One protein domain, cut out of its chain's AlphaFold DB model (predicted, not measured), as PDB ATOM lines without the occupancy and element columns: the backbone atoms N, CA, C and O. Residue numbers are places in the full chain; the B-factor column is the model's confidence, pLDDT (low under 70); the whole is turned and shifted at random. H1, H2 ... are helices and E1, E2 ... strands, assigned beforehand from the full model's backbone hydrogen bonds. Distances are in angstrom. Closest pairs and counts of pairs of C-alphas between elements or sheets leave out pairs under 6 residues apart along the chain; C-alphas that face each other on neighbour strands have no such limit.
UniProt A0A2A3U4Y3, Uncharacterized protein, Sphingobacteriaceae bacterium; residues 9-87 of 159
ATOM      1  N   THR A   9      -9.760  26.230  29.241       48.00
ATOM      2  CA  THR A   9      -9.979  27.679  29.093       48.00
ATOM      3  C   THR A   9      -9.395  28.499  30.242       48.00
ATOM      4  O   THR A   9      -8.882  29.589  30.003       48.00
ATOM      5  N   VAL A  10      -9.396  27.973  31.471       50.03
ATOM      6  CA  VAL A  10      -8.853  28.686  32.641       50.03
ATOM      7  C   VAL A  10      -7.334  28.813  32.527       50.03
ATOM      8  O   VAL A  10      -6.806  29.919  32.612       50.03
ATOM      9  N   LEU A  11      -6.630  27.721  32.216       47.44
ATOM     10  CA  LEU A  11      -5.177  27.743  32.032       47.44
ATOM     11  C   LEU A  11      -4.730  28.533  30.801       47.44
ATOM     12  O   LEU A  11      -3.764  29.281  30.903       47.44
ATOM     13  N   ALA A  12      -5.436  28.425  29.670       46.72
ATOM     14  CA  ALA A  12      -5.128  29.220  28.479       46.72
ATOM     15  C   ALA A  12      -5.346  30.733  28.701       46.72
ATOM     16  O   ALA A  12      -4.684  31.550  28.061       46.72
ATOM     17  N   SER A  13      -6.244  31.113  29.622       49.06
ATOM     18  CA  SER A  13      -6.413  32.509  30.057       49.06
ATOM     19  C   SER A  13      -5.356  32.956  31.077       49.06
ATOM     20  O   SER A  13      -5.019  34.133  31.124       49.06
ATOM     21  N   LEU A  14      -4.797  32.027  31.862       49.91
ATOM     22  CA  LEU A  14      -3.769  32.307  32.871       49.91
ATOM     23  C   LEU A  14      -2.356  32.397  32.274       49.91
ATOM     24  O   LEU A  14      -1.546  33.180  32.766       49.91
ATOM     25  N   THR A  15      -2.057  31.634  31.216       48.72
ATOM     26  CA  THR A  15      -0.777  31.704  30.481       48.72
ATOM     27  C   THR A  15      -0.680  32.939  29.588       48.72
ATOM     28  O   THR A  15       0.407  33.479  29.394       48.72
ATOM     29  N   LYS A  16      -1.812  33.474  29.111       47.12
ATOM     30  CA  LYS A  16      -1.906  34.857  28.621       47.12
ATOM     31  C   LYS A  16      -2.005  35.792  29.825       47.12
ATOM     32  O   LYS A  16      -3.059  36.352  30.090       47.12
ATOM     33  N   THR A  17      -0.919  35.898  30.588       48.50
ATOM     34  CA  THR A  17      -0.817  36.678  31.829       48.50
ATOM     35  C   THR A  17      -1.335  38.105  31.658       48.50
ATOM     36  O   THR A  17      -0.592  39.020  31.300       48.50
ATOM     37  N   ASP A  18      -2.607  38.312  31.970       50.59
ATOM     38  CA  ASP A  18      -3.131  39.622  32.297       50.59
ATOM     39  C   ASP A  18      -2.463  40.032  33.621       50.59
ATOM     40  O   ASP A  18      -2.543  39.312  34.621       50.59
ATOM     41  N   LYS A  19      -1.737  41.159  33.650       53.53
ATOM     42  CA  LYS A  19      -0.936  41.602  34.818       53.53
ATOM     43  C   LYS A  19      -1.757  41.678  36.118       53.53
ATOM     44  O   LYS A  19      -1.191  41.702  37.207       53.53
ATOM     45  N   ARG A  20      -3.086  41.700  35.995       54.44
ATOM     46  CA  ARG A  20      -4.077  41.773  37.070       54.44
ATOM     47  C   ARG A  20      -4.283  40.463  37.838       54.44
ATOM     48  O   ARG A  20      -4.640  40.534  39.007       54.44
ATOM     49  N   SER A  21      -4.061  39.289  37.238       63.28
ATOM     50  CA  SER A  21      -4.302  37.989  37.900       63.28
ATOM     51  C   SER A  21      -3.093  37.479  38.700       63.28
ATOM     52  O   SER A  21      -3.246  36.778  39.700       63.28
ATOM     53  N   LEU A  22      -1.888  37.902  38.309       64.12
ATOM     54  CA  LEU A  22      -0.605  37.543  38.925       64.12
ATOM     55  C   LEU A  22      -0.519  37.776  40.450       64.12
ATOM     56  O   LEU A  22       0.031  36.911  41.131       64.12
ATOM     57  N   PRO A  23      -1.031  38.886  41.022       69.88
ATOM     58  CA  PRO A  23      -1.018  39.100  42.470       69.88
ATOM     59  C   PRO A  23      -1.812  38.049  43.253       69.88
ATOM     60  O   PRO A  23      -1.362  37.621  44.312       69.88
ATOM     61  N   TYR A  24      -2.948  37.593  42.719       70.19
ATOM     62  CA  TYR A  24      -3.790  36.583  43.364       70.19
ATOM     63  C   TYR A  24      -3.151  35.194  43.297       70.19
ATOM     64  O   TYR A  24      -3.164  34.451  44.273       70.19
ATOM     65  N   LEU A  25      -2.504  34.868  42.172       73.62
ATOM     66  CA  LEU A  25      -1.791  33.598  42.009       73.62
ATOM     67  C   LEU A  25      -0.613  33.457  42.976       73.62
ATOM     68  O   LEU A  25      -0.310  32.345  43.389       73.62
ATOM     69  N   LYS A  26       0.023  34.563  43.388       78.44
ATOM     70  CA  LYS A  26       1.107  34.532  44.384       78.44
ATOM     71  C   LYS A  26       0.673  34.036  45.763       78.44
ATOM     72  O   LYS A  26       1.522  33.597  46.524       78.44
ATOM     73  N   GLN A  27      -0.613  34.144  46.094       80.44
ATOM     74  CA  GLN A  27      -1.150  33.657  47.368       80.44
ATOM     75  C   GLN A  27      -1.479  32.159  47.328       80.44
ATOM     76  O   GLN A  27      -1.727  31.561  48.370       80.44
ATOM     77  N   ILE A  28      -1.511  31.574  46.130       81.56
ATOM     78  CA  ILE A  28      -1.990  30.211  45.885       81.56
ATOM     79  C   ILE A  28      -0.839  29.294  45.469       81.56
ATOM     80  O   ILE A  28      -0.744  28.177  45.961       81.56
ATOM     81  N   LEU A  29       0.023  29.768  44.569       86.75
ATOM     82  CA  LEU A  29       1.082  28.982  43.946       86.75
ATOM     83  C   LEU A  29       2.414  29.169  44.666       86.75
ATOM     84  O   LEU A  29       2.771  30.277  45.079       86.75
ATOM     85  N   SER A  30       3.200  28.098  44.730       89.69
ATOM     86  CA  SER A  30       4.569  28.156  45.236       89.69
ATOM     87  C   SER A  30       5.482  29.001  44.327       89.69
ATOM     88  O   SER A  30       5.215  29.166  43.130       89.69
ATOM     89  N   PRO A  31       6.620  29.507  44.840       90.25
ATOM     90  CA  PRO A  31       7.599  30.243  44.032       90.25
ATOM     91  C   PRO A  31       8.085  29.492  42.782       90.25
ATOM     92  O   PRO A  31       8.323  30.109  41.737       90.25
ATOM     93  N   LEU A  32       8.195  28.163  42.865       91.62
ATOM     94  CA  LEU A  32       8.584  27.315  41.742       91.62
ATOM     95  C   LEU A  32       7.471  27.222  40.686       91.62
ATOM     96  O   LEU A  32       7.750  27.378  39.499       91.62
ATOM     97  N   GLU A  33       6.215  27.044  41.098       90.75
ATOM     98  CA  GLU A  33       5.053  27.009  40.192       90.75
ATOM     99  C   GLU A  33       4.827  28.357  39.502       90.75
ATOM    100  O   GLU A  33       4.584  28.409  38.299       90.75
ATOM    101  N   LEU A  34       5.000  29.469  40.222       89.00
ATOM    102  CA  LEU A  34       4.963  30.815  39.638       89.00
ATOM    103  C   LEU A  34       6.058  31.014  38.590       89.00
ATOM    104  O   LEU A  34       5.841  31.670  37.568       89.00
ATOM    105  N   SER A  35       7.243  30.466  38.846       89.94
ATOM    106  CA  SER A  35       8.360  30.533  37.906       89.94
ATOM    107  C   SER A  35       8.091  29.663  36.680       89.94
ATOM    108  O   SER A  35       8.315  30.123  35.562       89.94
ATOM    109  N   ALA A  36       7.528  28.467  36.865       91.19
ATOM    110  CA  ALA A  36       7.093  27.601  35.774       91.19
ATOM    111  C   ALA A  36       5.993  28.258  34.928       91.19
ATOM    112  O   ALA A  36       6.085  28.248  33.704       91.19
ATOM    113  N   LEU A  37       5.009  28.913  35.552       88.19
ATOM    114  CA  LEU A  37       3.954  29.655  34.856       88.19
ATOM    115  C   LEU A  37       4.532  30.760  33.960       88.19
ATOM    116  O   LEU A  37       4.130  30.879  32.807       88.19
ATOM    117  N   ARG A  38       5.512  31.533  34.454       87.44
ATOM    118  CA  ARG A  38       6.205  32.571  33.662       87.44
ATOM    119  C   ARG A  38       6.954  32.004  32.456       87.44
ATOM    120  O   ARG A  38       7.073  32.687  31.446       87.44
ATOM    121  N   HIS A  39       7.435  30.770  32.565       88.69
ATOM    122  CA  HIS A  39       8.086  30.039  31.480       88.69
ATOM    123  C   HIS A  39       7.101  29.168  30.682       88.69
ATOM    124  O   HIS A  39       7.529  28.308  29.915       88.69
ATOM    125  N   ASN A  40       5.783  29.356  30.846       87.19
ATOM    126  CA  ASN A  40       4.738  28.563  30.190       87.19
ATOM    127  C   ASN A  40       4.929  27.044  30.345       87.19
ATOM    128  O   ASN A  40       4.632  26.273  29.431       87.19
ATOM    129  N   TYR A  41       5.440  26.618  31.502       90.75
ATOM    130  CA  TYR A  41       5.766  25.228  31.822       90.75
ATOM    131  C   TYR A  41       6.728  24.566  30.813       90.75
ATOM    132  O   TYR A  41       6.682  23.352  30.609       90.75
ATOM    133  N   GLN A  42       7.606  25.352  30.183       92.50
ATOM    134  CA  GLN A  42       8.758  24.861  29.420       92.50
ATOM    135  C   GLN A  42       9.982  24.711  30.331       92.50
ATOM    136  O   GLN A  42      10.045  25.416  31.337       92.50
ATOM    137  N   PRO A  43      10.955  23.832  30.010       96.25
ATOM    138  CA  PRO A  43      12.158  23.649  30.824       96.25
ATOM    139  C   PRO A  43      12.922  24.958  31.048       96.25
ATOM    140  O   PRO A  43      13.071  25.755  30.123       96.25
ATOM    141  N   PHE A  44      13.436  25.171  32.261       95.56
ATOM    142  CA  PHE A  44      14.090  26.428  32.640       95.56
ATOM    143  C   PHE A  44      15.107  26.241  33.769       95.56
ATOM    144  O   PHE A  44      15.077  25.247  34.490       95.56
ATOM    145  N   ASN A  45      15.996  27.220  33.947       95.31
ATOM    146  CA  ASN A  45      16.894  27.281  35.101       95.31
ATOM    147  C   ASN A  45      16.227  28.070  36.231       95.31
ATOM    148  O   ASN A  45      15.854  29.230  36.055       95.31
ATOM    149  N   TYR A  46      16.093  27.449  37.396       94.81
ATOM    150  CA  TYR A  46      15.501  28.041  38.587       94.81
ATOM    151  C   TYR A  46      16.579  28.356  39.621       94.81
ATOM    152  O   TYR A  46      17.438  27.522  39.892       94.81
ATOM    153  N   LYS A  47      16.538  29.552  40.215       93.56
ATOM    154  CA  LYS A  47      17.466  29.934  41.283       93.56
ATOM    155  C   LYS A  47      16.872  29.557  42.641       93.56
ATOM    156  O   LYS A  47      15.876  30.147  43.051       93.56
ATOM    157  N   PHE A  48      17.502  28.619  43.339       91.00
ATOM    158  CA  PHE A  48      17.131  28.184  44.683       91.00
ATOM    159  C   PHE A  48      18.332  28.358  45.611       91.00
ATOM    160  O   PHE A  48      19.410  27.854  45.313       91.00
ATOM    161  N   GLU A  49      18.167  29.140  46.680       90.62
ATOM    162  CA  GLU A  49      19.215  29.371  47.693       90.62
ATOM    163  C   GLU A  49      20.582  29.794  47.113       90.62
ATOM    164  O   GLU A  49      21.639  29.449  47.621       90.62
ATOM    165  N   GLY A  50      20.575  30.558  46.015       90.62
ATOM    166  CA  GLY A  50      21.799  31.028  45.356       90.62
ATOM    167  C   GLY A  50      22.319  30.127  44.233       90.62
ATOM    168  O   GLY A  50      23.085  30.610  43.401       90.62
ATOM    169  N   HIS A  51      21.834  28.890  44.122       93.62
ATOM    170  CA  HIS A  51      22.235  27.932  43.093       93.62
ATOM    171  C   HIS A  51      21.231  27.863  41.940       93.62
ATOM    172  O   HIS A  51      20.027  28.023  42.136       93.62
ATOM    173  N   PHE A  52      21.722  27.608  40.724       94.38
ATOM    174  CA  PHE A  52      20.872  27.356  39.562       94.38
ATOM    175  C   PHE A  52      20.598  25.860  39.422       94.38
ATOM    176  O   PHE A  52      21.521  25.062  39.285       94.38
ATOM    177  N   ILE A  53      19.319  25.495  39.432       95.00
ATOM    178  CA  ILE A  53      18.826  24.131  39.255       95.00
ATOM    179  C   ILE A  53      18.078  24.071  37.927       95.00
ATOM    180  O   ILE A  53      17.174  24.871  37.680       95.00
ATOM    181  N   TYR A  54      18.427  23.111  37.074       96.31
ATOM    182  CA  TYR A  54      17.696  22.881  35.833       96.31
ATOM    183  C   TYR A  54      16.385  22.136  36.108       96.31
ATOM    184  O   TYR A  54      16.376  20.997  36.579       96.31
ATOM    185  N   ILE A  55      15.264  22.770  35.777       96.31
ATOM    186  CA  ILE A  55      13.930  22.181  35.853       96.31
ATOM    187  C   ILE A  55      13.607  21.562  34.496       96.31
ATOM    188  O   ILE A  55      13.343  22.252  33.512       96.31
ATOM    189  N   SER A  56      13.630  20.232  34.451       96.38
ATOM    190  CA  SER A  56      13.376  19.472  33.226       96.38
ATOM    191  C   SER A  56      11.924  19.580  32.745       96.38
ATOM    192  O   SER A  56      11.007  19.914  33.502       96.38
ATOM    193  N   GLY A  57      11.679  19.193  31.490       93.50
ATOM    194  CA  GLY A  57      10.322  19.143  30.937       93.50
ATOM    195  C   GLY A  57       9.390  18.191  31.694       93.50
ATOM    196  O   GLY A  57       8.199  18.468  31.824       93.50
ATOM    197  N   ARG A  58       9.919  17.097  32.261       95.12
ATOM    198  CA  ARG A  58       9.139  16.179  33.109       95.12
ATOM    199  C   ARG A  58       8.695  16.862  34.403       95.12
ATOM    200  O   ARG A  58       7.528  16.747  34.767       95.12
ATOM    201  N   ALA A  59       9.599  17.595  35.052       94.12
ATOM    202  CA  ALA A  59       9.279  18.361  36.253       94.12
ATOM    203  C   ALA A  59       8.257  19.469  35.949       94.12
ATOM    204  O   ALA A  59       7.288  19.629  36.683       94.12
ATOM    205  N   CYS A  60       8.392  20.163  34.815       93.06
ATOM    206  CA  CYS A  60       7.419  21.175  34.397       93.06
ATOM    207  C   CYS A  60       6.012  20.598  34.177       93.06
ATOM    208  O   CYS A  60       5.029  21.215  34.579       93.06
ATOM    209  N   LYS A  61       5.902  19.393  33.596       91.25
ATOM    210  CA  LYS A  61       4.614  18.689  33.471       91.25
ATOM    211  C   LYS A  61       4.000  18.371  34.835       91.25
ATOM    212  O   LYS A  61       2.801  18.553  35.006       91.25
ATOM    213  N   GLN A  62       4.803  17.929  35.801       93.56
ATOM    214  CA  GLN A  62       4.318  17.678  37.162       93.56
ATOM    215  C   GLN A  62       3.831  18.966  37.830       93.56
ATOM    216  O   GLN A  62       2.721  18.988  38.347       93.56
ATOM    217  N   LEU A  63       4.604  20.053  37.732       92.88
ATOM    218  CA  LEU A  63       4.215  21.366  38.256       92.88
ATOM    219  C   LEU A  63       2.905  21.871  37.638       92.88
ATOM    220  O   LEU A  63       2.085  22.456  38.343       92.88
ATOM    221  N   LEU A  64       2.680  21.625  36.343       90.44
ATOM    222  CA  LEU A  64       1.424  21.970  35.678       90.44
ATOM    223  C   LEU A  64       0.234  21.220  36.282       90.44
ATOM    224  O   LEU A  64      -0.800  21.832  36.548       90.44
ATOM    225  N   GLU A  65       0.365  19.911  36.496       89.00
ATOM    226  CA  GLU A  65      -0.698  19.117  37.114       89.00
ATOM    227  C   GLU A  65      -0.950  19.551  38.562       89.00
ATOM    228  O   GLU A  65      -2.100  19.789  38.932       89.00
ATOM    229  N   THR A  66       0.100  19.779  39.355       89.12
ATOM    230  CA  THR A  66      -0.038  20.304  40.723       89.12
ATOM    231  C   THR A  66      -0.749  21.658  40.737       89.12
ATOM    232  O   THR A  66      -1.710  21.842  41.488       89.12
ATOM    233  N   THR A  67      -0.365  22.567  39.837       88.81
ATOM    234  CA  THR A  67      -0.996  23.886  39.708       88.81
ATOM    235  C   THR A  67      -2.482  23.759  39.355       88.81
ATOM    236  O   THR A  67      -3.319  24.436  39.954       88.81
ATOM    237  N   LYS A  68      -2.853  22.865  38.426       84.44
ATOM    238  CA  LYS A  68      -4.265  22.594  38.094       84.44
ATOM    239  C   LYS A  68      -5.052  22.120  39.307       84.44
ATOM    240  O   LYS A  68      -6.150  22.620  39.552       84.44
ATOM    241  N   THR A  69      -4.508  21.163  40.054       85.50
ATOM    242  CA  THR A  69      -5.162  20.610  41.242       85.50
ATOM    243  C   THR A  69      -5.375  21.687  42.302       85.50
ATOM    244  O   THR A  69      -6.486  21.810  42.819       85.50
ATOM    245  N   GLN A  70      -4.359  22.509  42.577       84.62
ATOM    246  CA  GLN A  70      -4.467  23.614  43.530       84.62
ATOM    247  C   GLN A  70      -5.510  24.645  43.088       84.62
ATOM    248  O   GLN A  70      -6.397  24.995  43.865       84.62
ATOM    249  N   LEU A  71      -5.463  25.098  41.833       82.56
ATOM    250  CA  LEU A  71      -6.430  26.070  41.319       82.56
ATOM    251  C   LEU A  71      -7.862  25.530  41.356       82.56
ATOM    252  O   LEU A  71      -8.779  26.256  41.741       82.56
ATOM    253  N   SER A  72      -8.056  24.257  41.007       78.50
ATOM    254  CA  SER A  72      -9.351  23.578  41.119       78.50
ATOM    255  C   SER A  72      -9.838  23.557  42.568       78.50
ATOM    256  O   SER A  72     -10.965  23.966  42.846       78.50
ATOM    257  N   PHE A  73      -8.974  23.179  43.514       82.12
ATOM    258  CA  PHE A  73      -9.300  23.191  44.939       82.12
ATOM    259  C   PHE A  73      -9.728  24.582  45.422       82.12
ATOM    260  O   PHE A  73     -10.798  24.720  46.014       82.12
ATOM    261  N   PHE A  74      -8.944  25.623  45.129       81.88
ATOM    262  CA  PHE A  74      -9.272  26.994  45.527       81.88
ATOM    263  C   PHE A  74     -10.572  27.486  44.895       81.88
ATOM    264  O   PHE A  74     -11.405  28.072  45.586       81.88
ATOM    265  N   THR A  75     -10.782  27.213  43.607       78.38
ATOM    266  CA  THR A  75     -12.021  27.584  42.909       78.38
ATOM    267  C   THR A  75     -13.226  26.918  43.571       78.38
ATOM    268  O   THR A  75     -14.191  27.601  43.908       78.38
ATOM    269  N   ASN A  76     -13.126  25.622  43.882       78.25
ATOM    270  CA  ASN A  76     -14.173  24.885  44.589       78.25
ATOM    271  C   ASN A  76     -14.452  25.469  45.982       78.25
ATOM    272  O   ASN A  76     -15.608  25.544  46.387       78.25
ATOM    273  N   GLN A  77     -13.428  25.919  46.716       82.12
ATOM    274  CA  GLN A  77     -13.616  26.574  48.018       82.12
ATOM    275  C   GLN A  77     -14.304  27.936  47.889       82.12
ATOM    276  O   GLN A  77     -15.198  28.251  48.676       82.12
ATOM    277  N   VAL A  78     -13.933  28.740  46.891       82.62
ATOM    278  CA  VAL A  78     -14.572  30.040  46.629       82.62
ATOM    279  C   VAL A  78     -16.037  29.852  46.240       82.62
ATOM    280  O   VAL A  78     -16.912  30.534  46.779       82.62
ATOM    281  N   GLU A  79     -16.326  28.901  45.353       80.75
ATOM    282  CA  GLU A  79     -17.697  28.546  44.987       80.75
ATOM    283  C   GLU A  79     -18.477  28.049  46.205       80.75
ATOM    284  O   GLU A  79     -19.556  28.572  46.489       80.75
ATOM    285  N   LYS A  80     -17.906  27.125  46.990       85.25
ATOM    286  CA  LYS A  80     -18.496  26.641  48.245       85.25
ATOM    287  C   LYS A  80     -18.857  27.810  49.160       85.25
ATOM    288  O   LYS A  80     -19.995  27.903  49.610       85.25
ATOM    289  N   GLN A  81     -17.934  28.743  49.394       86.25
ATOM    290  CA  GLN A  81     -18.194  29.922  50.220       86.25
ATOM    291  C   GLN A  81     -19.306  30.807  49.654       86.25
ATOM    292  O   GLN A  81     -20.128  31.314  50.418       86.25
ATOM    293  N   ARG A  82     -19.357  30.993  48.330       87.56
ATOM    294  CA  ARG A  82     -20.421  31.757  47.669       87.56
ATOM    295  C   ARG A  82     -21.794  31.139  47.936       87.56
ATOM    296  O   ARG A  82     -22.703  31.865  48.325       87.56
ATOM    297  N   TYR A  83     -21.918  29.823  47.796       87.88
ATOM    298  CA  TYR A  83     -23.141  29.080  48.107       87.88
ATOM    299  C   TYR A  83     -23.472  29.093  49.609       87.88
ATOM    300  O   TYR A  83     -24.616  29.280  50.003       87.88
ATOM    301  N   MET A  84     -22.472  28.997  50.485       89.94
ATOM    302  CA  MET A  84     -22.686  29.053  51.937       89.94
ATOM    303  C   MET A  84     -23.184  30.418  52.429       89.94
ATOM    304  O   MET A  84     -23.839  30.501  53.470       89.94
ATOM    305  N   ARG A  85     -22.914  31.503  51.690       89.94
ATOM    306  CA  ARG A  85     -23.441  32.838  52.012       89.94
ATOM    307  C   ARG A  85     -24.956  32.938  51.843       89.94
ATOM    308  O   ARG A  85     -25.556  33.697  52.595       89.94
ATOM    309  N   SER A  86     -25.563  32.180  50.924       88.00
ATOM    310  CA  SER A  86     -27.025  32.156  50.761       88.00
ATOM    311  C   SER A  86     -27.736  31.296  51.810       88.00
ATOM    312  O   SER A  86     -28.943  31.419  51.975       88.00
ATOM    313  N   ILE A  87     -27.001  30.460  52.550       91.50
ATOM    314  CA  ILE A  87     -27.552  29.636  53.631       91.50
ATOM    315  C   ILE A  87     -27.552  30.440  54.948       91.50
ATOM    316  O   ILE A  87     -26.497  30.972  55.341       91.50
TER     317      ILE A  87
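What this domain is: This is residues 9 to 87 of the 159 residues of an uncharacterized protein of Sphingobacteriaceae bacterium (UniProt A0A2A3U4Y3). One long helix, H4, makes the long axis, and the small hairpin E1 E2 sits at its beginning, with the short helix H3 packed crosswise on H4 and also next to E1. H1 and H2 are loosely placed on the side of H3 away from the hairpin, and residues 75 to 87, of which 75 to 86 belong to H4, stick out free as an arm. The printed part has 79 residues with four named helices and two named strands, in the order H1 H2 H3 E1 E2 H4; the sheet, order E1 - E2, is antiparallel, and the class is mostly helix. The whole is loose, with a radius of gyration of the C-alphas of 14.6 A, and spans 50 by 25 by 23 A.

How they stand to each other: H1, residues 9 to 15, and H3, residues 31 to 38, are close but not clearly touching: their closest C-alphas, those of Thr 15 and Leu 37, are 6.8 A apart. H1 is near H4, residues 57 to 86, with 7 pairs of C-alphas within 10 A. H2, residues 22 to 25, is close to H3 but not clearly touching it, the closest C-alphas being those of Leu 25 and Leu 34, at 7.7 A. H2 and H4 are apart. H3 touches H4, which meets it with residues 60 to 67 alone; the closest C-alphas, those of Glu 33 and Leu 63, are 6.0 A apart, and the lines are about perpendicular at 81 degrees. The closest C-alphas of H3 and E1, residues 44 to 48, are those of Ser 35 and Tyr 46, at 7.6 A. E1 and E2, residues 51 to 55, form an antiparallel hairpin at 143 degrees, with N 46 and O 53 within hydrogen-bond range at 2.8 A and N 51 and O 48 at 2.9 A. E1 and H4 are only just apart, 8.4 A at the closest. Every O i to N i+4 pair is within hydrogen-bond range in H1 and H3, and 25 of 26 are in H4; H2 is too short for such a pair.

Where its parts are: H1 begins at C-alpha 9, (-9.979, 27.679, 29.093), and measures 10.1 A from first to last C-alpha. H2 measures 5.1 A and H3 10.7 A. E1 begins at C-alpha 44, (14.090, 26.428, 32.640), and measures 12.5 A; E2 measures 12.4 A. H4 measures 44.2 A and ends at C-alpha 86, (-27.025, 32.156, 50.761).

The domain as a whole: The two C-alphas farthest apart, those of His 51 and Ile 87, are 50.9 A from each other. Without the free residues 75 to 87, the body of 66 residues spans 32 by 22 by 21 A. The printed part has no cut and no long link. The mean pLDDT of the printed part is 81.6, and residues 9 to 23 are under 70.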